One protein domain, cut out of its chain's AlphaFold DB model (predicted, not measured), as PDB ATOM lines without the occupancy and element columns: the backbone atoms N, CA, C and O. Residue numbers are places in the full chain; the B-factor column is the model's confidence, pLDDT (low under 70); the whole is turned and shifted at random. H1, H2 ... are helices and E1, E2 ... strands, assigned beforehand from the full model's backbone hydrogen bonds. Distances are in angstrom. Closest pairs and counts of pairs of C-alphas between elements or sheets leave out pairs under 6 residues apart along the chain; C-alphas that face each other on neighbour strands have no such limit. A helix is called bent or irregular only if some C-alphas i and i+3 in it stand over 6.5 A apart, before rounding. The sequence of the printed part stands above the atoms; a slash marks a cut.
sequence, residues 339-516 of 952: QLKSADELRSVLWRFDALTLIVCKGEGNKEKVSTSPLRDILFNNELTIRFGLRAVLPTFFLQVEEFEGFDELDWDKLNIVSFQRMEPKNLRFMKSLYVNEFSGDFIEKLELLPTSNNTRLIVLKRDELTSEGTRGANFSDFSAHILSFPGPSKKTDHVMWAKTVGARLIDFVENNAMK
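Overview. This is residues 339 to 516 of the 952 residues of an uncharacterized protein of Trypanosoma cruzi marinkellei (UniProt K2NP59). A twisted five-strand sheet has helices H2, H3 and H6 over one face, and H1 packs on it near the beginning of E1. At one end of the long axis lies the small helical pair H4 and H5, off the sheet; at the other lies the loop of residues 464 to 478. The printed part has 178 residues, with six named helices and five named strands in the order H1 E1 H2 H3 E2 E3 H4 H5 E4 E5 H6. The sheet runs E2 E1 E4 E5 E3, mixed, and the class is mixed, helices and strands. The whole is compact, with a radius of gyration of the C-alphas of 16.7 A, and spans 58 by 41 by 27 A.

Along the chain. H1, residues 343 to 352, begins at C-alpha 343 (29.581, -45.161, 45.850). E1 is residues 355 to 361, 19.7 A; H2 is 374 to 380, H3 386 to 393, E2 396 to 400 and E3 416 to 422. H4 is residues 425 to 433, irregular, with C-alphas 427 and 430 7.3 A apart; H5 is 443 to 447. E4 is residues 456 to 463, 22.3 A, and E5 479 to 485, 18.5 A. H6, residues 495 to 514, 25.8 A, has a kink of 31 degrees near residue 502 and ends at C-alpha 514 (32.703, -32.401, 24.773).

Arrangement. E1 and E4 are antiparallel, with N 358 and O 459 2.8 A apart, within hydrogen-bond range. E4 and E5 form an antiparallel hairpin, with N 460 and O 482 at 2.9 A. The edge strands are parallel to their neighbours: E2 to E1, with N 359 and O 397 at 2.8 A, and E3 to E5, with N 418 and O 481 at 2.9 A. H2, H3 and H6 on one face of the sheet make two layers, one of helices and one of strands. E1, H2, H3 and E2 form a strand-helix-strand unit, parallel neighbour strands joined through helices, with a right-handed crossover. H6, at a height over the sheet of 9.8 A, runs along the strands at 23 degrees to E4 on the local plane. H3 and H6 touch at a shallow tilt of 11 degrees, the same way; their closest C-alphas are Leu 390 and Ile 507, 5.4 A. H1 is on the sheet at a height of 9.4 A and touches no helix. H4 and H5 touch, with Pro 425 and Leu 447 the closest C-alphas, 6.4 A. Every O i to N i+4 pair is within hydrogen-bond range in H1, H2 and H5; the counts are 3 of 4 in H3, 15 of 16 in H6 and 0 of 5 in H4, where 5 of 6 O i to N i+3 pairs are.

Size, cuts and confidence. The C-alphas farthest apart, those of Gly 441 and Glu 469, are 57.7 A apart. The printed part has no cut. The links E1 to H2, E2 to E3 and E4 to E5 are long. Mean pLDDT of the printed part is 78.4; residues 363 to 372 and 425 to 454 are among those under 70.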
ATOM      1  N   GLN A 339      34.636 -33.297  45.561       91.69
ATOM      2  CA  GLN A 339      35.170 -34.613  45.896       91.69
ATOM      3  C   GLN A 339      34.025 -35.528  46.324       91.69
ATOM      4  O   GLN A 339      33.374 -35.247  47.326       91.69
ATOM      5  N   LEU A 340      33.821 -36.618  45.588       92.56
ATOM      6  CA  LEU A 340      32.848 -37.650  45.942       92.56
ATOM      7  C   LEU A 340      33.472 -38.601  46.965       92.56
ATOM      8  O   LEU A 340      34.624 -39.015  46.799       92.56
ATOM      9  N   LYS A 341      32.718 -38.930  48.013       89.94
ATOM     10  CA  LYS A 341      33.184 -39.721  49.161       89.94
ATOM     11  C   LYS A 341      32.607 -41.131  49.215       89.94
ATOM     12  O   LYS A 341      33.147 -41.953  49.945       89.94
ATOM     13  N   SER A 342      31.551 -41.435  48.461       91.50
ATOM     14  CA  SER A 342      30.907 -42.752  48.496       91.50
ATOM     15  C   SER A 342      30.402 -43.219  47.133       91.50
ATOM     16  O   SER A 342      30.148 -42.422  46.221       91.50
ATOM     17  N   ALA A 343      30.218 -44.537  47.008       90.00
ATOM     18  CA  ALA A 343      29.581 -45.161  45.850       90.00
ATOM     19  C   ALA A 343      28.176 -44.596  45.580       90.00
ATOM     20  O   ALA A 343      27.796 -44.433  44.420       90.00
ATOM     21  N   ASP A 344      27.433 -44.242  46.629       88.19
ATOM     22  CA  ASP A 344      26.098 -43.658  46.498       88.19
ATOM     23  C   ASP A 344      26.153 -42.242  45.920       88.19
ATOM     24  O   ASP A 344      25.438 -41.963  44.960       88.19
ATOM     25  N   GLU A 345      27.076 -41.387  46.379       90.75
ATOM     26  CA  GLU A 345      27.274 -40.057  45.782       90.75
ATOM     27  C   GLU A 345      27.618 -40.146  44.289       90.75
ATOM     28  O   GLU A 345      27.094 -39.387  43.468       90.75
ATOM     29  N   LEU A 346      28.469 -41.107  43.921       91.81
ATOM     30  CA  LEU A 346      28.805 -41.367  42.526       91.81
ATOM     31  C   LEU A 346      27.588 -41.831  41.719       91.81
ATOM     32  O   LEU A 346      27.377 -41.326  40.614       91.81
ATOM     33  N   ARG A 347      26.764 -42.739  42.253       89.19
ATOM     34  CA  ARG A 347      25.515 -43.167  41.600       89.19
ATOM     35  C   ARG A 347      24.553 -41.994  41.412       89.19
ATOM     36  O   ARG A 347      24.003 -41.852  40.319       89.19
ATOM     37  N   SER A 348      24.393 -41.119  42.407       89.12
ATOM     38  CA  SER A 348      23.537 -39.928  42.302       89.12
ATOM     39  C   SER A 348      24.049 -38.956  41.231       89.12
ATOM     40  O   SER A 348      23.255 -38.389  40.476       89.12
ATOM     41  N   VAL A 349      25.372 -38.790  41.106       91.38
ATOM     42  CA  VAL A 349      25.997 -37.990  40.039       91.38
ATOM     43  C   VAL A 349      25.781 -38.624  38.658       91.38
ATOM     44  O   VAL A 349      25.353 -37.926  37.734       91.38
ATOM     45  N   LEU A 350      26.016 -39.932  38.512       89.94
ATOM     46  CA  LEU A 350      25.807 -40.659  37.251       89.94
ATOM     47  C   LEU A 350      24.337 -40.616  36.818       89.94
ATOM     48  O   LEU A 350      24.045 -40.391  35.647       89.94
ATOM     49  N   TRP A 351      23.400 -40.751  37.756       85.75
ATOM     50  CA  TRP A 351      21.966 -40.634  37.481       85.75
ATOM     51  C   TRP A 351      21.579 -39.245  36.943       85.75
ATOM     52  O   TRP A 351      20.724 -39.126  36.063       85.75
ATOM     53  N   ARG A 352      22.207 -38.180  37.461       85.50
ATOM     54  CA  ARG A 352      21.861 -36.783  37.145       85.50
ATOM     55  C   ARG A 352      22.390 -36.282  35.808       85.50
ATOM     56  O   ARG A 352      21.718 -35.464  35.182       85.50
ATOM     57  N   PHE A 353      23.585 -36.703  35.394       87.25
ATOM     58  CA  PHE A 353      24.275 -36.107  34.248       87.25
ATOM     59  C   PHE A 353      24.496 -37.115  33.118       87.25
ATOM     60  O   PHE A 353      25.109 -38.161  33.306       87.25
ATOM     61  N   ASP A 354      24.058 -36.752  31.911       84.62
ATOM     62  CA  ASP A 354      24.249 -37.572  30.705       84.62
ATOM     63  C   ASP A 354      25.695 -37.513  30.177       84.62
ATOM     64  O   ASP A 354      26.135 -38.390  29.437       84.62
ATOM     65  N   ALA A 355      26.463 -36.495  30.570       87.44
ATOM     66  CA  ALA A 355      27.898 -36.441  30.342       87.44
ATOM     67  C   ALA A 355      28.597 -35.689  31.477       87.44
ATOM     68  O   ALA A 355      28.129 -34.637  31.916       87.44
ATOM     69  N   LEU A 356      29.732 -36.217  31.928       93.00
ATOM     70  CA  LEU A 356      30.488 -35.679  33.057       93.00
ATOM     71  C   LEU A 356      31.959 -36.098  32.993       93.00
ATOM     72  O   LEU A 356      32.339 -36.979  32.223       93.00
ATOM     73  N   THR A 357      32.788 -35.469  33.811       94.69
ATOM     74  CA  THR A 357      34.210 -35.771  33.967       94.69
ATOM     75  C   THR A 357      34.470 -36.306  35.365       94.69
ATOM     76  O   THR A 357      34.123 -35.653  36.348       94.69
ATOM     77  N   LEU A 358      35.147 -37.447  35.463       95.06
ATOM     78  CA  LEU A 358      35.689 -37.966  36.715       95.06
ATOM     79  C   LEU A 358      37.213 -37.864  36.697       95.06
ATOM     80  O   LEU A 358      37.873 -38.385  35.799       95.06
ATOM     81  N   ILE A 359      37.785 -37.221  37.706       93.94
ATOM     82  CA  ILE A 359      39.218 -37.269  37.984       93.94
ATOM     83  C   ILE A 359      39.418 -38.339  39.048       93.94
ATOM     84  O   ILE A 359      39.032 -38.138  40.194       93.94
ATOM     85  N   VAL A 360      40.016 -39.466  38.678       92.25
ATOM     86  CA  VAL A 360      40.304 -40.563  39.606       92.25
ATOM     87  C   VAL A 360      41.786 -40.536  39.947       92.25
ATOM     88  O   VAL A 360      42.637 -40.575  39.055       92.25
ATOM     89  N   CYS A 361      42.084 -40.471  41.241       88.50
ATOM     90  CA  CYS A 361      43.434 -40.472  41.783       88.50
ATOM     91  C   CYS A 361      43.578 -41.592  42.810       88.50
ATOM     92  O   CYS A 361      42.829 -41.648  43.782       88.50
ATOM     93  N   LYS A 362      44.557 -42.464  42.581       82.50
ATOM     94  CA  LYS A 362      45.036 -43.472  43.520       82.50
ATOM     95  C   LYS A 362      46.412 -43.034  44.016       82.50
ATOM     96  O   LYS A 362      47.312 -42.778  43.215       82.50
ATOM     97  N   GLY A 363      46.578 -42.918  45.321       65.62
ATOM     98  CA  GLY A 363      47.859 -42.651  45.955       65.62
ATOM     99  C   GLY A 363      48.874 -43.758  45.662       65.62
ATOM    100  O   GLY A 363      48.564 -44.951  45.641       65.62
ATOM    101  N   GLU A 364      50.127 -43.369  45.445       53.34
ATOM    102  CA  GLU A 364      51.235 -44.317  45.367       53.34
ATOM    103  C   GLU A 364      51.566 -44.834  46.779       53.34
ATOM    104  O   GLU A 364      52.300 -44.209  47.533       53.34
ATOM    105  N   GLY A 365      51.006 -45.985  47.154       45.06
ATOM    106  CA  GLY A 365      51.632 -46.899  48.117       45.06
ATOM    107  C   GLY A 365      51.605 -46.552  49.613       45.06
ATOM    108  O   GLY A 365      52.235 -47.277  50.383       45.06
ATOM    109  N   ASN A 366      50.870 -45.539  50.074       39.22
ATOM    110  CA  ASN A 366      50.746 -45.292  51.514       39.22
ATOM    111  C   ASN A 366      49.607 -46.122  52.119       39.22
ATOM    112  O   ASN A 366      48.434 -45.891  51.850       39.22
ATOM    113  N   LYS A 367      49.960 -47.067  52.999       42.78
ATOM    114  CA  LYS A 367      49.020 -47.805  53.867       42.78
ATOM    115  C   LYS A 367      48.339 -46.916  54.927       42.78
ATOM    116  O   LYS A 367      47.574 -47.420  55.744       42.78
ATOM    117  N   GLU A 368      48.628 -45.617  54.946       46.03
ATOM    118  CA  GLU A 368      48.059 -44.660  55.892       46.03
ATOM    119  C   GLU A 368      46.800 -44.012  55.308       46.03
ATOM    120  O   GLU A 368      46.857 -43.266  54.334       46.03
ATOM    121  N   LYS A 369      45.660 -44.274  55.954       48.00
ATOM    122  CA  LYS A 369      44.306 -43.786  55.631       48.00
ATOM    123  C   LYS A 369      44.110 -42.247  55.639       48.00
ATOM    124  O   LYS A 369      42.967 -41.815  55.680       48.00
ATOM    125  N   VAL A 370      45.152 -41.401  55.691       48.31
ATOM    126  CA  VAL A 370      44.982 -40.016  56.207       48.31
ATOM    127  C   VAL A 370      45.706 -38.887  55.444       48.31
ATOM    128  O   VAL A 370      45.657 -37.747  55.888       48.31
ATOM    129  N   SER A 371      46.348 -39.091  54.285       57.59
ATOM    130  CA  SER A 371      46.924 -37.937  53.552       57.59
ATOM    131  C   SER A 371      46.074 -37.496  52.360       57.59
ATOM    132  O   SER A 371      45.975 -38.242  51.387       57.59
ATOM    133  N   THR A 372      45.563 -36.261  52.399       68.31
ATOM    134  CA  THR A 372      44.953 -35.581  51.246       68.31
ATOM    135  C   THR A 372      45.927 -35.567  50.068       68.31
ATOM    136  O   THR A 372      47.109 -35.236  50.220       68.31
ATOM    137  N   SER A 373      45.463 -35.960  48.879       77.00
ATOM    138  CA  SER A 373      46.333 -35.998  47.698       77.00
ATOM    139  C   SER A 373      46.764 -34.583  47.259       77.00
ATOM    140  O   SER A 373      45.951 -33.661  47.296       77.00
ATOM    141  N   PRO A 374      47.996 -34.376  46.745       80.88
ATOM    142  CA  PRO A 374      48.414 -33.068  46.220       80.88
ATOM    143  C   PRO A 374      47.526 -32.565  45.070       80.88
ATOM    144  O   PRO A 374      47.383 -31.366  44.846       80.88
ATOM    145  N   LEU A 375      46.885 -33.484  44.338       85.44
ATOM    146  CA  LEU A 375      45.919 -33.141  43.295       85.44
ATOM    147  C   LEU A 375      44.660 -32.499  43.877       85.44
ATOM    148  O   LEU A 375      44.132 -31.552  43.293       85.44
ATOM    149  N   ARG A 376      44.212 -32.972  45.044       86.00
ATOM    150  CA  ARG A 376      43.132 -32.344  45.798       86.00
ATOM    151  C   ARG A 376      43.501 -30.902  46.143       86.00
ATOM    152  O   ARG A 376      42.722 -30.000  45.860       86.00
ATOM    153  N   ASP A 377      44.703 -30.661  46.657       83.81
ATOM    154  CA  ASP A 377      45.141 -29.304  47.012       83.81
ATOM    155  C   ASP A 377      45.128 -28.365  45.798       83.81
ATOM    156  O   ASP A 377      44.693 -27.221  45.904       83.81
ATOM    157  N   ILE A 378      45.510 -28.859  44.615       85.25
ATOM    158  CA  ILE A 378      45.424 -28.104  43.357       85.25
ATOM    159  C   ILE A 378      43.967 -27.815  42.955       85.25
ATOM    160  O   ILE A 378      43.652 -26.683  42.590       85.25
ATOM    161  N   LEU A 379      43.075 -28.810  43.002       87.38
ATOM    162  CA  LEU A 379      41.674 -28.662  42.574       87.38
ATOM    163  C   LEU A 379      40.845 -27.784  43.526       87.38
ATOM    164  O   LEU A 379      39.931 -27.079  43.086       87.38
ATOM    165  N   PHE A 380      41.158 -27.813  44.822       85.75
ATOM    166  CA  PHE A 380      40.498 -27.006  45.852       85.75
ATOM    167  C   PHE A 380      41.152 -25.624  46.033       85.75
ATOM    168  O   PHE A 380      40.543 -24.738  46.640       85.75
ATOM    169  N   ASN A 381      42.340 -25.390  45.464       83.31
ATOM    170  CA  ASN A 381      42.950 -24.065  45.439       83.31
ATOM    171  C   ASN A 381      42.202 -23.138  44.465       83.31
ATOM    172  O   ASN A 381      42.141 -23.374  43.261       83.31
ATOM    173  N   ASN A 382      41.659 -22.040  44.991       74.25
ATOM    174  CA  ASN A 382      40.845 -21.103  44.213       74.25
ATOM    175  C   ASN A 382      41.656 -20.050  43.445       74.25
ATOM    176  O   ASN A 382      41.075 -19.334  42.628       74.25
ATOM    177  N   GLU A 383      42.963 -19.947  43.689       79.12
ATOM    178  CA  GLU A 383      43.871 -19.131  42.872       79.12
ATOM    179  C   GLU A 383      44.175 -19.812  41.531       79.12
ATOM    180  O   GLU A 383      44.503 -19.152  40.545       79.12
ATOM    181  N   LEU A 384      44.027 -21.138  41.473       81.56
ATOM    182  CA  LEU A 384      44.235 -21.924  40.266       81.56
ATOM    183  C   LEU A 384      42.928 -22.029  39.477       81.56
ATOM    184  O   LEU A 384      41.868 -22.373  39.997       81.56
ATOM    185  N   THR A 385      43.000 -21.763  38.176       78.75
ATOM    186  CA  THR A 385      41.816 -21.720  37.307       78.75
ATOM    187  C   THR A 385      41.383 -23.088  36.780       78.75
ATOM    188  O   THR A 385      40.341 -23.169  36.136       78.75
ATOM    189  N   ILE A 386      42.117 -24.174  37.069       87.00
ATOM    190  CA  ILE A 386      41.874 -25.501  36.468       87.00
ATOM    191  C   ILE A 386      40.450 -25.988  36.729       87.00
ATOM    192  O   ILE A 386      39.750 -26.350  35.787       87.00
ATOM    193  N   ARG A 387      40.001 -25.976  37.994       87.12
ATOM    194  CA  ARG A 387      38.652 -26.434  38.361       87.12
ATOM    195  C   ARG A 387      37.587 -25.640  37.612       87.12
ATOM    196  O   ARG A 387      36.631 -26.215  37.104       87.12
ATOM    197  N   PHE A 388      37.764 -24.322  37.547       84.31
ATOM    198  CA  PHE A 388      36.846 -23.420  36.858       84.31
ATOM    199  C   PHE A 388      36.830 -23.670  35.345       84.31
ATOM    200  O   PHE A 388      35.756 -23.640  34.752       84.31
ATOM    201  N   GLY A 389      37.984 -23.973  34.746       85.19
ATOM    202  CA  GLY A 389      38.102 -24.351  33.339       85.19
ATOM    203  C   GLY A 389      37.430 -25.689  33.036       85.19
ATOM    204  O   GLY A 389      36.581 -25.752  32.159       85.19
ATOM    205  N   LEU A 390      37.720 -26.737  33.813       87.38
ATOM    206  CA  LEU A 390      37.120 -28.065  33.620       87.38
ATOM    207  C   LEU A 390      35.594 -28.029  33.766       87.38
ATOM    208  O   LEU A 390      34.878 -28.522  32.893       87.38
ATOM    209  N   ARG A 391      35.088 -27.380  34.826       84.25
ATOM    210  CA  ARG A 391      33.642 -27.294  35.081       84.25
ATOM    211  C   ARG A 391      32.882 -26.432  34.073       84.25
ATOM    212  O   ARG A 391      31.685 -26.631  33.902       84.25
ATOM    213  N   ALA A 392      33.554 -25.475  33.424       81.31
ATOM    214  CA  ALA A 392      32.951 -24.670  32.362       81.31
ATOM    215  C   ALA A 392      32.659 -25.502  31.103       81.31
ATOM    216  O   ALA A 392      31.759 -25.158  30.341       81.31
ATOM    217  N   VAL A 393      33.389 -26.605  30.910       83.75
ATOM    218  CA  VAL A 393      33.197 -27.534  29.790       83.75
ATOM    219  C   VAL A 393      32.227 -28.658  30.163       83.75
ATOM    220  O   VAL A 393      31.375 -29.054  29.364       83.75
ATOM    221  N   LEU A 394      32.367 -29.207  31.373       88.12
ATOM    222  CA  LEU A 394      31.636 -30.386  31.831       88.12
ATOM    223  C   LEU A 394      31.490 -30.451  33.352       88.12
ATOM    224  O   LEU A 394      32.484 -30.188  34.029       88.12
ATOM    225  N   PRO A 395      30.353 -30.934  33.905       91.56
ATOM    226  CA  PRO A 395      30.290 -31.354  35.306       91.56
ATOM    227  C   PRO A 395      31.506 -32.208  35.665       91.56
ATOM    228  O   PRO A 395      31.744 -33.227  35.025       91.56
ATOM    229  N   THR A 396      32.318 -31.752  36.616       94.00
ATOM    230  CA  THR A 396      33.611 -32.367  36.934       94.00
ATOM    231  C   THR A 396      33.658 -32.728  38.406       94.00
ATOM    232  O   THR A 396      33.456 -31.862  39.254       94.00
ATOM    233  N   PHE A 397      33.974 -33.989  38.686       95.38
ATOM    234  CA  PHE A 397      34.022 -34.562  40.026       95.38
ATOM    235  C   PHE A 397      35.353 -35.281  40.252       95.38
ATOM    236  O   PHE A 397      35.964 -35.806  39.319       95.38
ATOM    237  N   PHE A 398      35.816 -35.293  41.494       94.25
ATOM    238  CA  PHE A 398      37.086 -35.866  41.918       94.25
ATOM    239  C   PHE A 398      36.848 -37.071  42.830       94.25
ATOM    240  O   PHE A 398      36.059 -36.996  43.768       94.25
ATOM    241  N   LEU A 399      37.539 -38.176  42.558       92.62
ATOM    242  CA  LEU A 399      37.542 -39.378  43.382       92.62
ATOM    243  C   LEU A 399      38.975 -39.662  43.822       92.62
ATOM    244  O   LEU A 399      39.858 -39.894  42.990       92.62
ATOM    245  N   GLN A 400      39.183 -39.684  45.133       90.00
ATOM    246  CA  GLN A 400      40.414 -40.167  45.743       90.00
ATOM    247  C   GLN A 400      40.152 -41.573  46.276       90.00
ATOM    248  O   GLN A 400      39.347 -41.732  47.190       90.00
ATOM    249  N   VAL A 401      40.806 -42.579  45.692       87.81
ATOM    250  CA  VAL A 401      40.523 -44.003  45.957       87.81
ATOM    251  C   VAL A 401      40.616 -44.333  47.449       87.81
ATOM    252  O   VAL A 401      39.817 -45.109  47.958       87.81
ATOM    253  N   GLU A 402      41.549 -43.712  48.168       84.19
ATOM    254  CA  GLU A 402      41.792 -43.968  49.591       84.19
ATOM    255  C   GLU A 402      40.713 -43.394  50.522       84.19
ATOM    256  O   GLU A 402      40.560 -43.878  51.642       84.19
ATOM    257  N   GLU A 403      39.988 -42.361  50.080       83.94
ATOM    258  CA  GLU A 403      38.943 -41.667  50.855       83.94
ATOM    259  C   GLU A 403      37.525 -42.036  50.385       83.94
ATOM    260  O   GLU A 403      36.548 -41.517  50.922       83.94
ATOM    261  N   PHE A 404      37.406 -42.910  49.381       88.31
ATOM    262  CA  PHE A 404      36.135 -43.272  48.763       88.31
ATOM    263  C   PHE A 404      35.577 -44.571  49.358       88.31
ATOM    264  O   PHE A 404      36.136 -45.656  49.185       88.31
ATOM    265  N   GLU A 405      34.437 -44.469  50.033       88.56
ATOM    266  CA  GLU A 405      33.717 -45.604  50.600       88.56
ATOM    267  C   GLU A 405      33.038 -46.438  49.501       88.56
ATOM    268  O   GLU A 405      32.316 -45.911  48.651       88.56
ATOM    269  N   GLY A 406      33.281 -47.754  49.504       83.44
ATOM    270  CA  GLY A 406      32.720 -48.677  48.510       83.44
ATOM    271  C   GLY A 406      33.385 -48.605  47.129       83.44
ATOM    272  O   GLY A 406      32.762 -48.961  46.135       83.44
ATOM    273  N   PHE A 407      34.641 -48.141  47.028       84.25
ATOM    274  CA  PHE A 407      35.326 -48.011  45.729       84.25
ATOM    275  C   PHE A 407      35.466 -49.348  44.987       84.25
ATOM    276  O   PHE A 407      35.297 -49.397  43.769       84.25
ATOM    277  N   ASP A 408      35.763 -50.423  45.722       82.31
ATOM    278  CA  ASP A 408      35.960 -51.769  45.169       82.31
ATOM    279  C   ASP A 408      34.639 -52.442  44.750       82.31
ATOM    280  O   ASP A 408      34.654 -53.410  43.998       82.31
ATOM    281  N   GLU A 409      33.492 -51.920  45.201       82.12
ATOM    282  CA  GLU A 409      32.152 -52.395  44.817       82.12
ATOM    283  C   GLU A 409      31.695 -51.831  43.463       82.12
ATOM    284  O   GLU A 409      30.642 -52.203  42.939       82.12
ATOM    285  N   LEU A 410      32.461 -50.899  42.893       84.25
ATOM    286  CA  LEU A 410      32.173 -50.301  41.601       84.25
ATOM    287  C   LEU A 410      32.666 -51.205  40.465       84.25
ATOM    288  O   LEU A 410      33.860 -51.478  40.340       84.25
ATOM    289  N   ASP A 411      31.757 -51.581  39.567       85.00
ATOM    290  CA  ASP A 411      32.047 -52.397  38.382       85.00
ATOM    291  C   ASP A 411      32.791 -51.600  37.283       85.00
ATOM    292  O   ASP A 411      32.265 -51.361  36.192       85.00
ATOM    293  N   TRP A 412      34.028 -51.170  37.547       85.69
ATOM    294  CA  TRP A 412      34.849 -50.408  36.591       85.69
ATOM    295  C   TRP A 412      35.090 -51.148  35.268       85.69
ATOM    296  O   TRP A 412      35.244 -50.500  34.233       85.69
ATOM    297  N   ASP A 413      35.084 -52.483  35.287       84.88
ATOM    298  CA  ASP A 413      35.293 -53.329  34.104       84.88
ATOM    299  C   ASP A 413      34.104 -53.316  33.132       84.88
ATOM    300  O   ASP A 413      34.262 -53.644  31.956       84.88
ATOM    301  N   LYS A 414      32.911 -52.915  33.593       85.88
ATOM    302  CA  LYS A 414      31.721 -52.776  32.736       85.88
ATOM    303  C   LYS A 414      31.718 -51.479  31.928       85.88
ATOM    304  O   LYS A 414      30.834 -51.289  31.096       85.88
ATOM    305  N   LEU A 415      32.673 -50.585  32.178       86.81
ATOM    306  CA  LEU A 415      32.772 -49.312  31.485       86.81
ATOM    307  C   LEU A 415      33.243 -49.521  30.039       86.81
ATOM    308  O   LEU A 415      34.324 -50.061  29.799       86.81
ATOM    309  N   ASN A 416      32.471 -49.039  29.066       88.12
ATOM    310  CA  ASN A 416      32.831 -49.172  27.656       88.12
ATOM    311  C   ASN A 416      33.907 -48.140  27.257       88.12
ATOM    312  O   ASN A 416      33.616 -46.963  27.034       88.12
ATOM    313  N   ILE A 417      35.173 -48.554  27.176       89.75
ATOM    314  CA  ILE A 417      36.290 -47.649  26.867       89.75
ATOM    315  C   ILE A 417      36.401 -47.438  25.351       89.75
ATOM    316  O   ILE A 417      36.924 -48.281  24.626       89.75
ATOM    317  N   VAL A 418      35.987 -46.260  24.883       87.69
ATOM    318  CA  VAL A 418      36.058 -45.870  23.463       87.69
ATOM    319  C   VAL A 418      37.473 -45.457  23.071       87.69
ATOM    320  O   VAL A 418      37.943 -45.750  21.973       87.69
ATOM    321  N   SER A 419      38.178 -44.751  23.959       89.06
ATOM    322  CA  SER A 419      39.579 -44.399  23.728       89.06
ATOM    323  C   SER A 419      40.355 -44.297  25.027       89.06
ATOM    324  O   SER A 419      39.887 -43.671  25.980       89.06
ATOM    325  N   PHE A 420      41.584 -44.795  25.011       90.88
ATOM    326  CA  PHE A 420      42.537 -44.648  26.100       90.88
ATOM    327  C   PHE A 420      43.790 -43.926  25.596       90.88
ATOM    328  O   PHE A 420      44.415 -44.355  24.625       90.88
ATOM    329  N   GLN A 421      44.148 -42.816  26.239       89.31
ATOM    330  CA  GLN A 421      45.325 -42.012  25.919       89.31
ATOM    331  C   GLN A 421      46.219 -41.858  27.147       89.31
ATOM    332  O   GLN A 421      45.750 -41.811  28.284       89.31
ATOM    333  N   ARG A 422      47.522 -41.703  26.913       86.81
ATOM    334  CA  ARG A 422      48.503 -41.373  27.948       86.81
ATOM    335  C   ARG A 422      49.178 -40.055  27.593       86.81
ATOM    336  O   ARG A 422      49.619 -39.864  26.460       86.81
ATOM    337  N   MET A 423      49.235 -39.132  28.549       83.06
ATOM    338  CA  MET A 423      49.862 -37.826  28.364       83.06
ATOM    339  C   MET A 423      51.384 -37.969  28.373       83.06
ATOM    340  O   MET A 423      52.032 -37.868  29.409       83.06
ATOM    341  N   GLU A 424      51.962 -38.220  27.205       73.56
ATOM    342  CA  GLU A 424      53.411 -38.257  27.059       73.56
ATOM    343  C   GLU A 424      54.026 -36.843  27.118       73.56
ATOM    344  O   GLU A 424      53.405 -35.891  26.639       73.56
ATOM    345  N   PRO A 425      55.276 -36.685  27.602       64.00
ATOM    346  CA  PRO A 425      55.968 -35.390  27.640       64.00
ATOM    347  C   PRO A 425      56.021 -34.674  26.281       64.00
ATOM    348  O   PRO A 425      55.923 -33.448  26.200       64.00
ATOM    349  N   LYS A 426      56.090 -35.435  25.176       63.03
ATOM    350  CA  LYS A 426      56.053 -34.895  23.807       63.03
ATOM    351  C   LYS A 426      54.760 -34.126  23.496       63.03
ATOM    352  O   LYS A 426      54.803 -33.174  22.720       63.03
ATOM    353  N   ASN A 427      53.646 -34.473  24.143       66.81
ATOM    354  CA  ASN A 427      52.346 -33.825  23.959       66.81
ATOM    355  C   ASN A 427      52.308 -32.421  24.591       66.81
ATOM    356  O   ASN A 427      51.424 -31.637  24.264       66.81
ATOM    357  N   LEU A 428      53.274 -32.093  25.458       65.75
ATOM    358  CA  LEU A 428      53.427 -30.783  26.097       65.75
ATOM    359  C   LEU A 428      54.460 -29.893  25.376       65.75
ATOM    360  O   LEU A 428      54.651 -28.743  25.760       65.75
ATOM    361  N   ARG A 429      55.111 -30.374  24.301       61.78
ATOM    362  CA  ARG A 429      56.169 -29.626  23.584       61.78
ATOM    363  C   ARG A 429      55.698 -28.307  22.973       61.78
ATOM    364  O   ARG A 429      56.495 -27.375  22.895       61.78
ATOM    365  N   PHE A 430      54.424 -28.197  22.589       61.28
ATOM    366  CA  PHE A 430      53.860 -26.958  22.035       61.28
ATOM    367  C   PHE A 430      53.926 -25.785  23.028       61.28
ATOM    368  O   PHE A 430      54.008 -24.631  22.612       61.28
ATOM    369  N   MET A 431      53.983 -26.065  24.333       61.03
ATOM    370  CA  MET A 431      54.064 -25.054  25.389       61.03
ATOM    371  C   MET A 431      55.337 -24.203  25.321       61.03
ATOM    372  O   MET A 431      55.314 -23.058  25.763       61.03
ATOM    373  N   LYS A 432      56.418 -24.703  24.698       58.72
ATOM    374  CA  LYS A 432      57.627 -23.906  24.406       58.72
ATOM    375  C   LYS A 432      57.360 -22.723  23.465       58.72
ATOM    376  O   LYS A 432      58.138 -21.780  23.456       58.72
ATOM    377  N   SER A 433      56.289 -22.776  22.668       55.91
ATOM    378  CA  SER A 433      55.934 -21.724  21.703       55.91
ATOM    379  C   SER A 433      54.957 -20.674  22.250       55.91
ATOM    380  O   SER A 433      54.757 -19.637  21.618       55.91
ATOM    381  N   LEU A 434      54.359 -20.904  23.429       57.47
ATOM    382  CA  LEU A 434      53.411 -19.975  24.048       57.47
ATOM    383  C   LEU A 434      54.166 -18.905  24.853       57.47
ATOM    384  O   LEU A 434      54.485 -19.096  26.024       57.47
ATOM    385  N   TYR A 435      54.405 -17.757  24.213       48.41
ATOM    386  CA  TYR A 435      55.146 -16.597  24.745       48.41
ATOM    387  C   TYR A 435      54.644 -16.058  26.103       48.41
ATOM    388  O   TYR A 435      55.373 -15.346  26.780       48.41
ATOM    389  N   VAL A 436      53.410 -16.377  26.503       52.44
ATOM    390  CA  VAL A 436      52.720 -15.782  27.665       52.44
ATOM    391  C   VAL A 436      53.165 -16.374  29.011       52.44
ATOM    392  O   VAL A 436      52.933 -15.768  30.051       52.44
ATOM    393  N   ASN A 437      53.799 -17.550  29.020       57.34
ATOM    394  CA  ASN A 437      53.993 -18.316  30.256       57.34
ATOM    395  C   ASN A 437      55.444 -18.401  30.774       57.34
ATOM    396  O   ASN A 437      55.650 -19.058  31.790       57.34
ATOM    397  N   GLU A 438      56.420 -17.764  30.109       56.34
ATOM    398  CA  GLU A 438      57.837 -17.662  30.537       56.34
ATOM    399  C   GLU A 438      58.431 -18.957  31.143       56.34
ATOM    400  O   GLU A 438      59.065 -18.952  32.196       56.34
ATOM    401  N   PHE A 439      58.225 -20.108  30.495       61.50
ATOM    402  CA  PHE A 439      58.793 -21.365  30.987       61.50
ATOM    403  C   PHE A 439      60.316 -21.411  30.772       61.50
ATOM    404  O   PHE A 439      60.802 -21.115  29.680       61.50
ATOM    405  N   SER A 440      61.076 -21.842  31.787       59.69
ATOM    406  CA  SER A 440      62.531 -22.040  31.675       59.69
ATOM    407  C   SER A 440      62.882 -23.057  30.577       59.69
ATOM    408  O   SER A 440      62.151 -24.032  30.403       59.69
ATOM    409  N   GLY A 441      64.024 -22.897  29.895       57.59
ATOM    410  CA  GLY A 441      64.479 -23.795  28.814       57.59
ATOM    411  C   GLY A 441      64.443 -25.297  29.158       57.59
ATOM    412  O   GLY A 441      64.030 -26.108  28.324       57.59
ATOM    413  N   ASP A 442      64.741 -25.632  30.415       58.06
ATOM    414  CA  ASP A 442      64.819 -27.004  30.952       58.06
ATOM    415  C   ASP A 442      63.446 -27.583  31.352       58.06
ATOM    416  O   ASP A 442      63.345 -28.665  31.929       58.06
ATOM    417  N   PHE A 443      62.353 -26.857  31.092       64.00
ATOM    418  CA  PHE A 443      61.010 -27.231  31.538       64.00
ATOM    419  C   PHE A 443      60.566 -28.605  31.019       64.00
ATOM    420  O   PHE A 443      59.982 -29.393  31.760       64.00
ATOM    421  N   ILE A 444      60.867 -28.907  29.756       56.19
ATOM    422  CA  ILE A 444      60.493 -30.189  29.146       56.19
ATOM    423  C   ILE A 444      61.284 -31.347  29.758       56.19
ATOM    424  O   ILE A 444      60.699 -32.394  30.011       56.19
ATOM    425  N   GLU A 445      62.562 -31.142  30.072       56.62
ATOM    426  CA  GLU A 445      63.399 -32.159  30.723       56.62
ATOM    427  C   GLU A 445      62.932 -32.419  32.164       56.62
ATOM    428  O   GLU A 445      62.875 -33.563  32.605       56.62
ATOM    429  N   LYS A 446      62.484 -31.380  32.884       57.75
ATOM    430  CA  LYS A 446      61.881 -31.533  34.222       57.75
ATOM    431  C   LYS A 446      60.503 -32.207  34.201       57.75
ATOM    432  O   LYS A 446      60.137 -32.854  35.176       57.75
ATOM    433  N   LEU A 447      59.743 -32.078  33.111       53.00
ATOM    434  CA  LEU A 447      58.464 -32.778  32.919       53.00
ATOM    435  C   LEU A 447      58.646 -34.267  32.603       53.00
ATOM    436  O   LEU A 447      57.812 -35.071  33.013       53.00
ATOM    437  N   GLU A 448      59.723 -34.643  31.907       49.25
ATOM    438  CA  GLU A 448      60.084 -36.049  31.655       49.25
ATOM    439  C   GLU A 448      60.365 -36.828  32.958       49.25
ATOM    440  O   GLU A 448      60.276 -38.054  32.968       49.25
ATOM    441  N   LEU A 449      60.611 -36.121  34.072       51.91
ATOM    442  CA  LEU A 449      60.801 -36.688  35.413       51.91
ATOM    443  C   LEU A 449      59.492 -36.959  36.180       51.91
ATOM    444  O   LEU A 449      59.548 -37.560  37.252       51.91
ATOM    445  N   LEU A 450      58.326 -36.525  35.681       57.84
ATOM    446  CA  LEU A 450      57.035 -36.856  36.294       57.84
ATOM    447  C   LEU A 450      56.519 -38.175  35.695       57.84
ATOM    448  O   LEU A 450      56.086 -38.185  34.538       57.84
ATOM    449  N   PRO A 451      56.547 -39.300  36.433       58.38
ATOM    450  CA  PRO A 451      56.084 -40.566  35.891       58.38
ATOM    451  C   PRO A 451      54.592 -40.465  35.564       58.38
ATOM    452  O   PRO A 451      53.758 -40.194  36.426       58.38
ATOM    453  N   THR A 452      54.225 -40.708  34.306       62.88
ATOM    454  CA  THR A 452      52.825 -41.013  33.994       62.88
ATOM    455  C   THR A 452      52.523 -42.381  34.583       62.88
ATOM    456  O   THR A 452      53.083 -43.375  34.128       62.88
ATOM    457  N   SER A 453      51.654 -42.457  35.581       63.78
ATOM    458  CA  SER A 453      51.185 -43.720  36.148       63.78
ATOM    459  C   SER A 453      49.707 -43.921  35.816       63.78
ATOM    460  O   SER A 453      48.963 -42.964  35.605       63.78
ATOM    461  N   ASN A 454      49.248 -45.175  35.785       65.56
ATOM    462  CA  ASN A 454      47.815 -45.480  35.645       65.56
ATOM    463  C   ASN A 454      47.003 -45.065  36.888       65.56
ATOM    464  O   ASN A 454      45.780 -45.179  36.889       65.56
ATOM    465  N   ASN A 455      47.681 -44.583  37.931       76.50
ATOM    466  CA  ASN A 455      47.097 -44.214  39.211       76.50
ATOM    467  C   ASN A 455      46.320 -42.895  39.144       76.50
ATOM    468  O   ASN A 455      45.431 -42.677  39.957       76.50
ATOM    469  N   THR A 456      46.621 -42.025  38.174       86.69
ATOM    470  CA  THR A 456      45.877 -40.774  37.965       86.69
ATOM    471  C   THR A 456      45.320 -40.717  36.553       86.69
ATOM    472  O   THR A 456      46.041 -40.833  35.557       86.69
ATOM    473  N   ARG A 457      43.995 -40.589  36.465       91.31
ATOM    474  CA  ARG A 457      43.270 -40.612  35.196       91.31
ATOM    475  C   ARG A 457      42.108 -39.635  35.202       91.31
ATOM    476  O   ARG A 457      41.404 -39.475  36.195       91.31
ATOM    477  N   LEU A 458      41.914 -39.006  34.057       93.50
ATOM    478  CA  LEU A 458      40.753 -38.205  33.719       93.50
ATOM    479  C   LEU A 458      39.843 -39.068  32.846       93.50
ATOM    480  O   LEU A 458      40.287 -39.582  31.820       93.50
ATOM    481  N   ILE A 459      38.594 -39.243  33.251       94.00
ATOM    482  CA  ILE A 459      37.601 -40.051  32.549       94.00
ATOM    483  C   ILE A 459      36.473 -39.120  32.124       94.00
ATOM    484  O   ILE A 459      35.759 -38.585  32.969       94.00
ATOM    485  N   VAL A 460      36.304 -38.923  30.820       93.75
ATOM    486  CA  VAL A 460      35.123 -38.255  30.268       93.75
ATOM    487  C   VAL A 460      34.084 -39.330  29.994       93.75
ATOM    488  O   VAL A 460      34.291 -40.176  29.124       93.75
ATOM    489  N   LEU A 461      32.999 -39.297  30.761       91.75
ATOM    490  CA  LEU A 461      31.871 -40.210  30.650       91.75
ATOM    491  C   LEU A 461      30.777 -39.603  29.780       91.75
ATOM    492  O   LEU A 461      30.462 -38.411  29.888       91.75
ATOM    493  N   LYS A 462      30.177 -40.449  28.948       88.44
ATOM    494  CA  LYS A 462      29.012 -40.121  28.133       88.44
ATOM    495  C   LYS A 462      28.025 -41.277  28.197       88.44
ATOM    496  O   LYS A 462      28.402 -42.414  27.947       88.44
ATOM    497  N   ARG A 463      26.775 -40.987  28.533       86.62
ATOM    498  CA  ARG A 463      25.697 -41.970  28.490       86.62
ATOM    499  C   ARG A 463      25.385 -42.286  27.036       86.62
ATOM    500  O   ARG A 463      25.125 -41.358  26.279       86.62
ATOM    501  N   ASP A 464      25.402 -43.558  26.662       74.88
ATOM    502  CA  ASP A 464      25.095 -43.959  25.282       74.88
ATOM    503  C   ASP A 464      23.665 -44.472  25.132       74.88
ATOM    504  O   ASP A 464      23.032 -44.245  24.100       74.88
ATOM    505  N   GLU A 465      23.131 -45.112  26.175       73.56
ATOM    506  CA  GLU A 465      21.813 -45.740  26.152       73.56
ATOM    507  C   GLU A 465      21.009 -45.424  27.422       73.56
ATOM    508  O   GLU A 465      21.545 -45.114  28.492       73.56
ATOM    509  N   LEU A 466      19.684 -45.476  27.282       77.75
ATOM    510  CA  LEU A 466      18.766 -45.522  28.417       77.75
ATOM    511  C   LEU A 466      18.586 -46.978  28.850       77.75
ATOM    512  O   LEU A 466      18.799 -47.898  28.064       77.75
ATOM    513  N   THR A 467      18.156 -47.193  30.092       77.00
ATOM    514  CA  THR A 467      17.808 -48.535  30.578       77.00
ATOM    515  C   THR A 467      16.663 -49.141  29.756       77.00
ATOM    516  O   THR A 467      15.944 -48.434  29.045       77.00
ATOM    517  N   SER A 468      16.420 -50.446  29.905       70.38
ATOM    518  CA  SER A 468      15.274 -51.134  29.285       70.38
ATOM    519  C   SER A 468      13.914 -50.518  29.651       70.38
ATOM    520  O   SER A 468      12.961 -50.620  28.883       70.38
ATOM    521  N   GLU A 469      13.822 -49.838  30.797       68.44
ATOM    522  CA  GLU A 469      12.634 -49.106  31.260       68.44
ATOM    523  C   GLU A 469      12.542 -47.671  30.694       68.44
ATOM    524  O   GLU A 469      11.589 -46.926  30.968       68.44
ATOM    525  N   GLY A 470      13.538 -47.257  29.901       66.25
ATOM    526  CA  GLY A 470      13.682 -45.920  29.327       66.25
ATOM    527  C   GLY A 470      14.128 -44.858  30.338       66.25
ATOM    528  O   GLY A 470      13.878 -43.674  30.129       66.25
ATOM    529  N   THR A 471      14.730 -45.239  31.462       74.81
ATOM    530  CA  THR A 471      15.245 -44.299  32.475       74.81
ATOM    531  C   THR A 471      16.754 -44.088  32.322       74.81
ATOM    532  O   THR A 471      17.447 -44.863  31.663       74.81
ATOM    533  N   ARG A 472      17.286 -43.005  32.901       81.44
ATOM    534  CA  ARG A 472      18.734 -42.758  32.959       81.44
ATOM    535  C   ARG A 472      19.339 -43.676  34.012       81.44
ATOM    536  O   ARG A 472      19.167 -43.386  35.177       81.44
ATOM    537  N   GLY A 473      20.016 -44.761  33.655       80.88
ATOM    538  CA  GLY A 473      20.625 -45.655  34.651       80.88
ATOM    539  C   GLY A 473      21.804 -45.030  35.417       80.88
ATOM    540  O   GLY A 473      22.394 -44.044  34.981       80.88
ATOM    541  N   ALA A 474      22.154 -45.568  36.583       83.56
ATOM    542  CA  ALA A 474      23.267 -45.067  37.408       83.56
ATOM    543  C   ALA A 474      24.543 -45.923  37.299       83.56
ATOM    544  O   ALA A 474      25.483 -45.713  38.065       83.56
ATOM    545  N   ASN A 475      24.582 -46.900  36.387       86.75
ATOM    546  CA  ASN A 475      25.660 -47.884  36.324       86.75
ATOM    547  C   ASN A 475      26.698 -47.497  35.270       86.75
ATOM    548  O   ASN A 475      26.362 -46.925  34.237       86.75
ATOM    549  N   PHE A 476      27.962 -47.881  35.471       87.25
ATOM    550  CA  PHE A 476      29.016 -47.642  34.476       87.25
ATOM    551  C   PHE A 476      28.773 -48.337  33.130       87.25
ATOM    552  O   PHE A 476      29.259 -47.847  32.117       87.25
ATOM    553  N   SER A 477      27.989 -49.421  33.101       86.44
ATOM    554  CA  SER A 477      27.565 -50.089  31.862       86.44
ATOM    555  C   SER A 477      26.769 -49.186  30.923       86.44
ATOM    556  O   SER A 477      26.726 -49.443  29.726       86.44
ATOM    557  N   ASP A 478      26.143 -48.136  31.456       86.25
ATOM    558  CA  ASP A 478      25.276 -47.236  30.694       86.25
ATOM    559  C   ASP A 478      26.085 -46.120  29.996       86.25
ATOM    560  O   ASP A 478      25.521 -45.279  29.289       86.25
ATOM    561  N   PHE A 479      27.409 -46.092  30.214       88.25
ATOM    562  CA  PHE A 479      28.311 -45.038  29.762       88.25
ATOM    563  C   PHE A 479      29.468 -45.570  28.909       88.25
ATOM    564  O   PHE A 479      30.112 -46.572  29.233       88.25
ATOM    565  N   SER A 480      29.824 -44.805  27.879       88.62
ATOM    566  CA  SER A 480      31.149 -44.841  27.272       88.62
ATOM    567  C   SER A 480      32.122 -43.908  27.974       88.62
ATOM    568  O   SER A 480      31.758 -42.883  28.560       88.62
ATOM    569  N   ALA A 481      33.403 -44.257  27.870       91.12
ATOM    570  CA  ALA A 481      34.491 -43.513  28.468       91.12
ATOM    571  C   ALA A 481      35.605 -43.179  27.475       91.12
ATOM    572  O   ALA A 481      36.142 -44.044  26.775       91.12
ATOM    573  N   HIS A 482      36.031 -41.918  27.514       92.69
ATOM    574  CA  HIS A 482      37.323 -41.482  26.996       92.69
ATOM    575  C   HIS A 482      38.262 -41.228  28.173       92.69
ATOM    576  O   HIS A 482      38.001 -40.368  29.014       92.69
ATOM    577  N   ILE A 483      39.359 -41.978  28.234       93.25
ATOM    578  CA  ILE A 483      40.279 -41.966  29.371       93.25
ATOM    579  C   ILE A 483      41.601 -41.326  28.959       93.25
ATOM    580  O   ILE A 483      42.190 -41.691  27.940       93.25
ATOM    581  N   LEU A 484      42.086 -40.402  29.786       92.31
ATOM    582  CA  LEU A 484      43.419 -39.821  29.700       92.31
ATOM    583  C   LEU A 484      44.177 -40.065  31.007       92.31
ATOM    584  O   LEU A 484      43.849 -39.485  32.041       92.31
ATOM    585  N   SER A 485      45.226 -40.878  30.956       90.19
ATOM    586  CA  SER A 485      46.202 -40.984  32.045       90.19
ATOM    587  C   SER A 485      47.192 -39.826  31.972       90.19
ATOM    588  O   SER A 485      47.729 -39.529  30.900       90.19
ATOM    589  N   PHE A 486      47.455 -39.175  33.102       87.25
ATOM    590  CA  PHE A 486      48.302 -37.982  33.175       87.25
ATOM    591  C   PHE A 486      49.270 -38.063  34.365       87.25
ATOM    592  O   PHE A 486      49.091 -38.912  35.232       87.25
ATOM    593  N   PRO A 487      50.336 -37.245  34.409       80.25
ATOM    594  CA  PRO A 487      51.247 -37.239  35.550       80.25
ATOM    595  C   PRO A 487      50.617 -36.509  36.748       80.25
ATOM    596  O   PRO A 487      50.441 -35.286  36.718       80.25
ATOM    597  N   GLY A 488      50.278 -37.255  37.800       77.19
ATOM    598  CA  GLY A 488      49.767 -36.704  39.055       77.19
ATOM    599  C   GLY A 488      50.792 -35.807  39.775       77.19
ATOM    600  O   GLY A 488      51.993 -36.082  39.723       77.19
ATOM    601  N   PRO A 489      50.356 -34.724  40.443       77.56
ATOM    602  CA  PRO A 489      51.241 -33.879  41.238       77.56
ATOM    603  C   PRO A 489      51.715 -34.606  42.507       77.56
ATOM    604  O   PRO A 489      50.972 -35.357  43.139       77.56
ATOM    605  N   SER A 490      52.954 -34.337  42.908       73.06
ATOM    606  CA  SER A 490      53.544 -34.773  44.178       73.06
ATOM    607  C   SER A 490      53.582 -33.613  45.177       73.06
ATOM    608  O   SER A 490      53.456 -32.455  44.786       73.06
ATOM    609  N   LYS A 491      53.877 -33.887  46.457       70.00
ATOM    610  CA  LYS A 491      54.073 -32.835  47.482       70.00
ATOM    611  C   LYS A 491      55.162 -31.806  47.127       70.00
ATOM    612  O   LYS A 491      55.198 -30.737  47.720       70.00
ATOM    613  N   LYS A 492      56.082 -32.140  46.212       68.75
ATOM    614  CA  LYS A 492      57.181 -31.264  45.765       68.75
ATOM    615  C   LYS A 492      56.890 -30.564  44.433       68.75
ATOM    616  O   LYS A 492      57.737 -29.826  43.939       68.75
ATOM    617  N   THR A 493      55.745 -30.838  43.816       70.38
ATOM    618  CA  THR A 493      55.377 -30.276  42.516       70.38
ATOM    619  C   THR A 493      54.917 -28.831  42.690       70.38
ATOM    620  O   THR A 493      54.100 -28.545  43.557       70.38
ATOM    621  N   ASP A 494      55.401 -27.917  41.847       73.44
ATOM    622  CA  ASP A 494      54.856 -26.559  41.784       73.44
ATOM    623  C   ASP A 494      53.420 -26.613  41.240       73.44
ATOM    624  O   ASP A 494      53.177 -26.959  40.078       73.44
ATOM    625  N   HIS A 495      52.464 -26.277  42.105       81.12
ATOM    626  CA  HIS A 495      51.036 -26.320  41.811       81.12
ATOM    627  C   HIS A 495      50.636 -25.366  40.675       81.12
ATOM    628  O   HIS A 495      49.822 -25.734  39.827       81.12
ATOM    629  N   VAL A 496      51.216 -24.162  40.622       79.81
ATOM    630  CA  VAL A 496      50.898 -23.148  39.602       79.81
ATOM    631  C   VAL A 496      51.413 -23.603  38.243       79.81
ATOM    632  O   VAL A 496      50.711 -23.528  37.232       79.81
ATOM    633  N   MET A 497      52.640 -24.111  38.219       75.50
ATOM    634  CA  MET A 497      53.273 -24.610  37.005       75.50
ATOM    635  C   MET A 497      52.557 -25.848  36.459       75.50
ATOM    636  O   MET A 497      52.274 -25.918  35.261       75.50
ATOM    637  N   TRP A 498      52.194 -26.798  37.326       79.44
ATOM    638  CA  TRP A 498      51.407 -27.972  36.937       79.44
ATOM    639  C   TRP A 498      50.031 -27.565  36.390       79.44
ATOM    640  O   TRP A 498      49.608 -28.051  35.338       79.44
ATOM    641  N   ALA A 499      49.372 -26.597  37.038       81.06
ATOM    642  CA  ALA A 499      48.080 -26.070  36.610       81.06
ATOM    643  C   ALA A 499      48.107 -25.468  35.206       81.06
ATOM    644  O   ALA A 499      47.258 -25.788  34.372       81.06
ATOM    645  N   LYS A 500      49.111 -24.630  34.928       77.44
ATOM    646  CA  LYS A 500      49.280 -23.982  33.621       77.44
ATOM    647  C   LYS A 500      49.637 -24.960  32.504       77.44
ATOM    648  O   LYS A 500      49.562 -24.576  31.344       77.44
ATOM    649  N   THR A 501      50.058 -26.184  32.831       77.06
ATOM    650  CA  THR A 501      50.659 -27.115  31.869       77.06
ATOM    651  C   THR A 501      49.817 -28.369  31.689       77.06
ATOM    652  O   THR A 501      49.056 -28.467  30.727       77.06
ATOM    653  N   VAL A 502      49.896 -29.304  32.633       81.69
ATOM    654  CA  VAL A 502      49.074 -30.517  32.650       81.69
ATOM    655  C   VAL A 502      47.604 -30.132  32.782       81.69
ATOM    656  O   VAL A 502      46.794 -30.598  31.986       81.69
ATOM    657  N   GLY A 503      47.268 -29.215  33.699       85.94
ATOM    658  CA  GLY A 503      45.894 -28.746  33.913       85.94
ATOM    659  C   GLY A 503      45.236 -28.166  32.656       85.94
ATOM    660  O   GLY A 503      44.111 -28.541  32.334       85.94
ATOM    661  N   ALA A 504      45.950 -27.331  31.897       82.62
ATOM    662  CA  ALA A 504      45.470 -26.810  30.614       82.62
ATOM    663  C   ALA A 504      45.178 -27.936  29.609       82.62
ATOM    664  O   ALA A 504      44.140 -27.939  28.954       82.62
ATOM    665  N   ARG A 505      46.042 -28.958  29.549       84.38
ATOM    666  CA  ARG A 505      45.832 -30.096  28.650       84.38
ATOM    667  C   ARG A 505      44.669 -30.994  29.072       84.38
ATOM    668  O   ARG A 505      44.034 -31.603  28.211       84.38
ATOM    669  N   LEU A 506      44.386 -31.083  30.373       90.62
ATOM    670  CA  LEU A 506      43.170 -31.736  30.857       90.62
ATOM    671  C   LEU A 506      41.936 -31.002  30.324       90.62
ATOM    672  O   LEU A 506      41.050 -31.659  29.788       90.62
ATOM    673  N   ILE A 507      41.915 -29.665  30.386       89.69
ATOM    674  CA  ILE A 507      40.820 -28.850  29.834       89.69
ATOM    675  C   ILE A 507      40.666 -29.109  28.331       89.69
ATOM    676  O   ILE A 507      39.579 -29.502  27.916       89.69
ATOM    677  N   ASP A 508      41.748 -29.037  27.543       86.62
ATOM    678  CA  ASP A 508      41.706 -29.348  26.104       86.62
ATOM    679  C   ASP A 508      41.119 -30.740  25.827       86.62
ATOM    680  O   ASP A 508      40.364 -30.944  24.876       86.62
ATOM    681  N   PHE A 509      41.515 -31.748  26.612       89.38
ATOM    682  CA  PHE A 509      41.022 -33.111  26.430       89.38
ATOM    683  C   PHE A 509      39.519 -33.196  26.699       89.38
ATOM    684  O   PHE A 509      38.801 -33.847  25.933       89.38
ATOM    685  N   VAL A 510      39.034 -32.525  27.746       90.31
ATOM    686  CA  VAL A 510      37.598 -32.441  28.027       90.31
ATOM    687  C   VAL A 510      36.874 -31.697  26.905       90.31
ATOM    688  O   VAL A 510      35.883 -32.217  26.404       90.31
ATOM    689  N   GLU A 511      37.381 -30.548  26.449       85.19
ATOM    690  CA  GLU A 511      36.778 -29.754  25.365       85.19
ATOM    691  C   GLU A 511      36.655 -30.549  24.068       85.19
ATOM    692  O   GLU A 511      35.577 -30.616  23.480       85.19
ATOM    693  N   ASN A 512      37.723 -31.232  23.653       83.06
ATOM    694  CA  ASN A 512      37.733 -32.021  22.420       83.06
ATOM    695  C   ASN A 512      36.708 -33.166  22.434       83.06
ATOM    696  O   ASN A 512      36.124 -33.485  21.397       83.06
ATOM    697  N   ASN A 513      36.487 -33.793  23.592       83.19
ATOM    698  CA  ASN A 513      35.492 -34.858  23.736       83.19
ATOM    699  C   ASN A 513      34.083 -34.305  24.017       83.19
ATOM    700  O   ASN A 513      33.093 -34.942  23.662       83.19
ATOM    701  N   ALA A 514      33.970 -33.102  24.586       75.75
ATOM    702  CA  ALA A 514      32.703 -32.401  24.773       75.75
ATOM    703  C   ALA A 514      32.162 -31.789  23.470       75.75
ATOM    704  O   ALA A 514      30.951 -31.761  23.287       75.75
ATOM    705  N   MET A 515      33.013 -31.347  22.536       61.78
ATOM    706  CA  MET A 515      32.565 -30.811  21.239       61.78
ATOM    707  C   MET A 515      31.949 -31.872  20.317       61.78
ATOM    708  O   MET A 515      31.176 -31.533  19.430       61.78
ATOM    709  N   LYS A 516      32.230 -33.161  20.542       60.47
ATOM    710  CA  LYS A 516      31.631 -34.288  19.800       60.47
ATOM    711  C   LYS A 516      30.229 -34.663  20.304       60.47
ATOM    712  O   LYS A 516      29.797 -35.807  20.165       60.47
TER     713      LYS A 516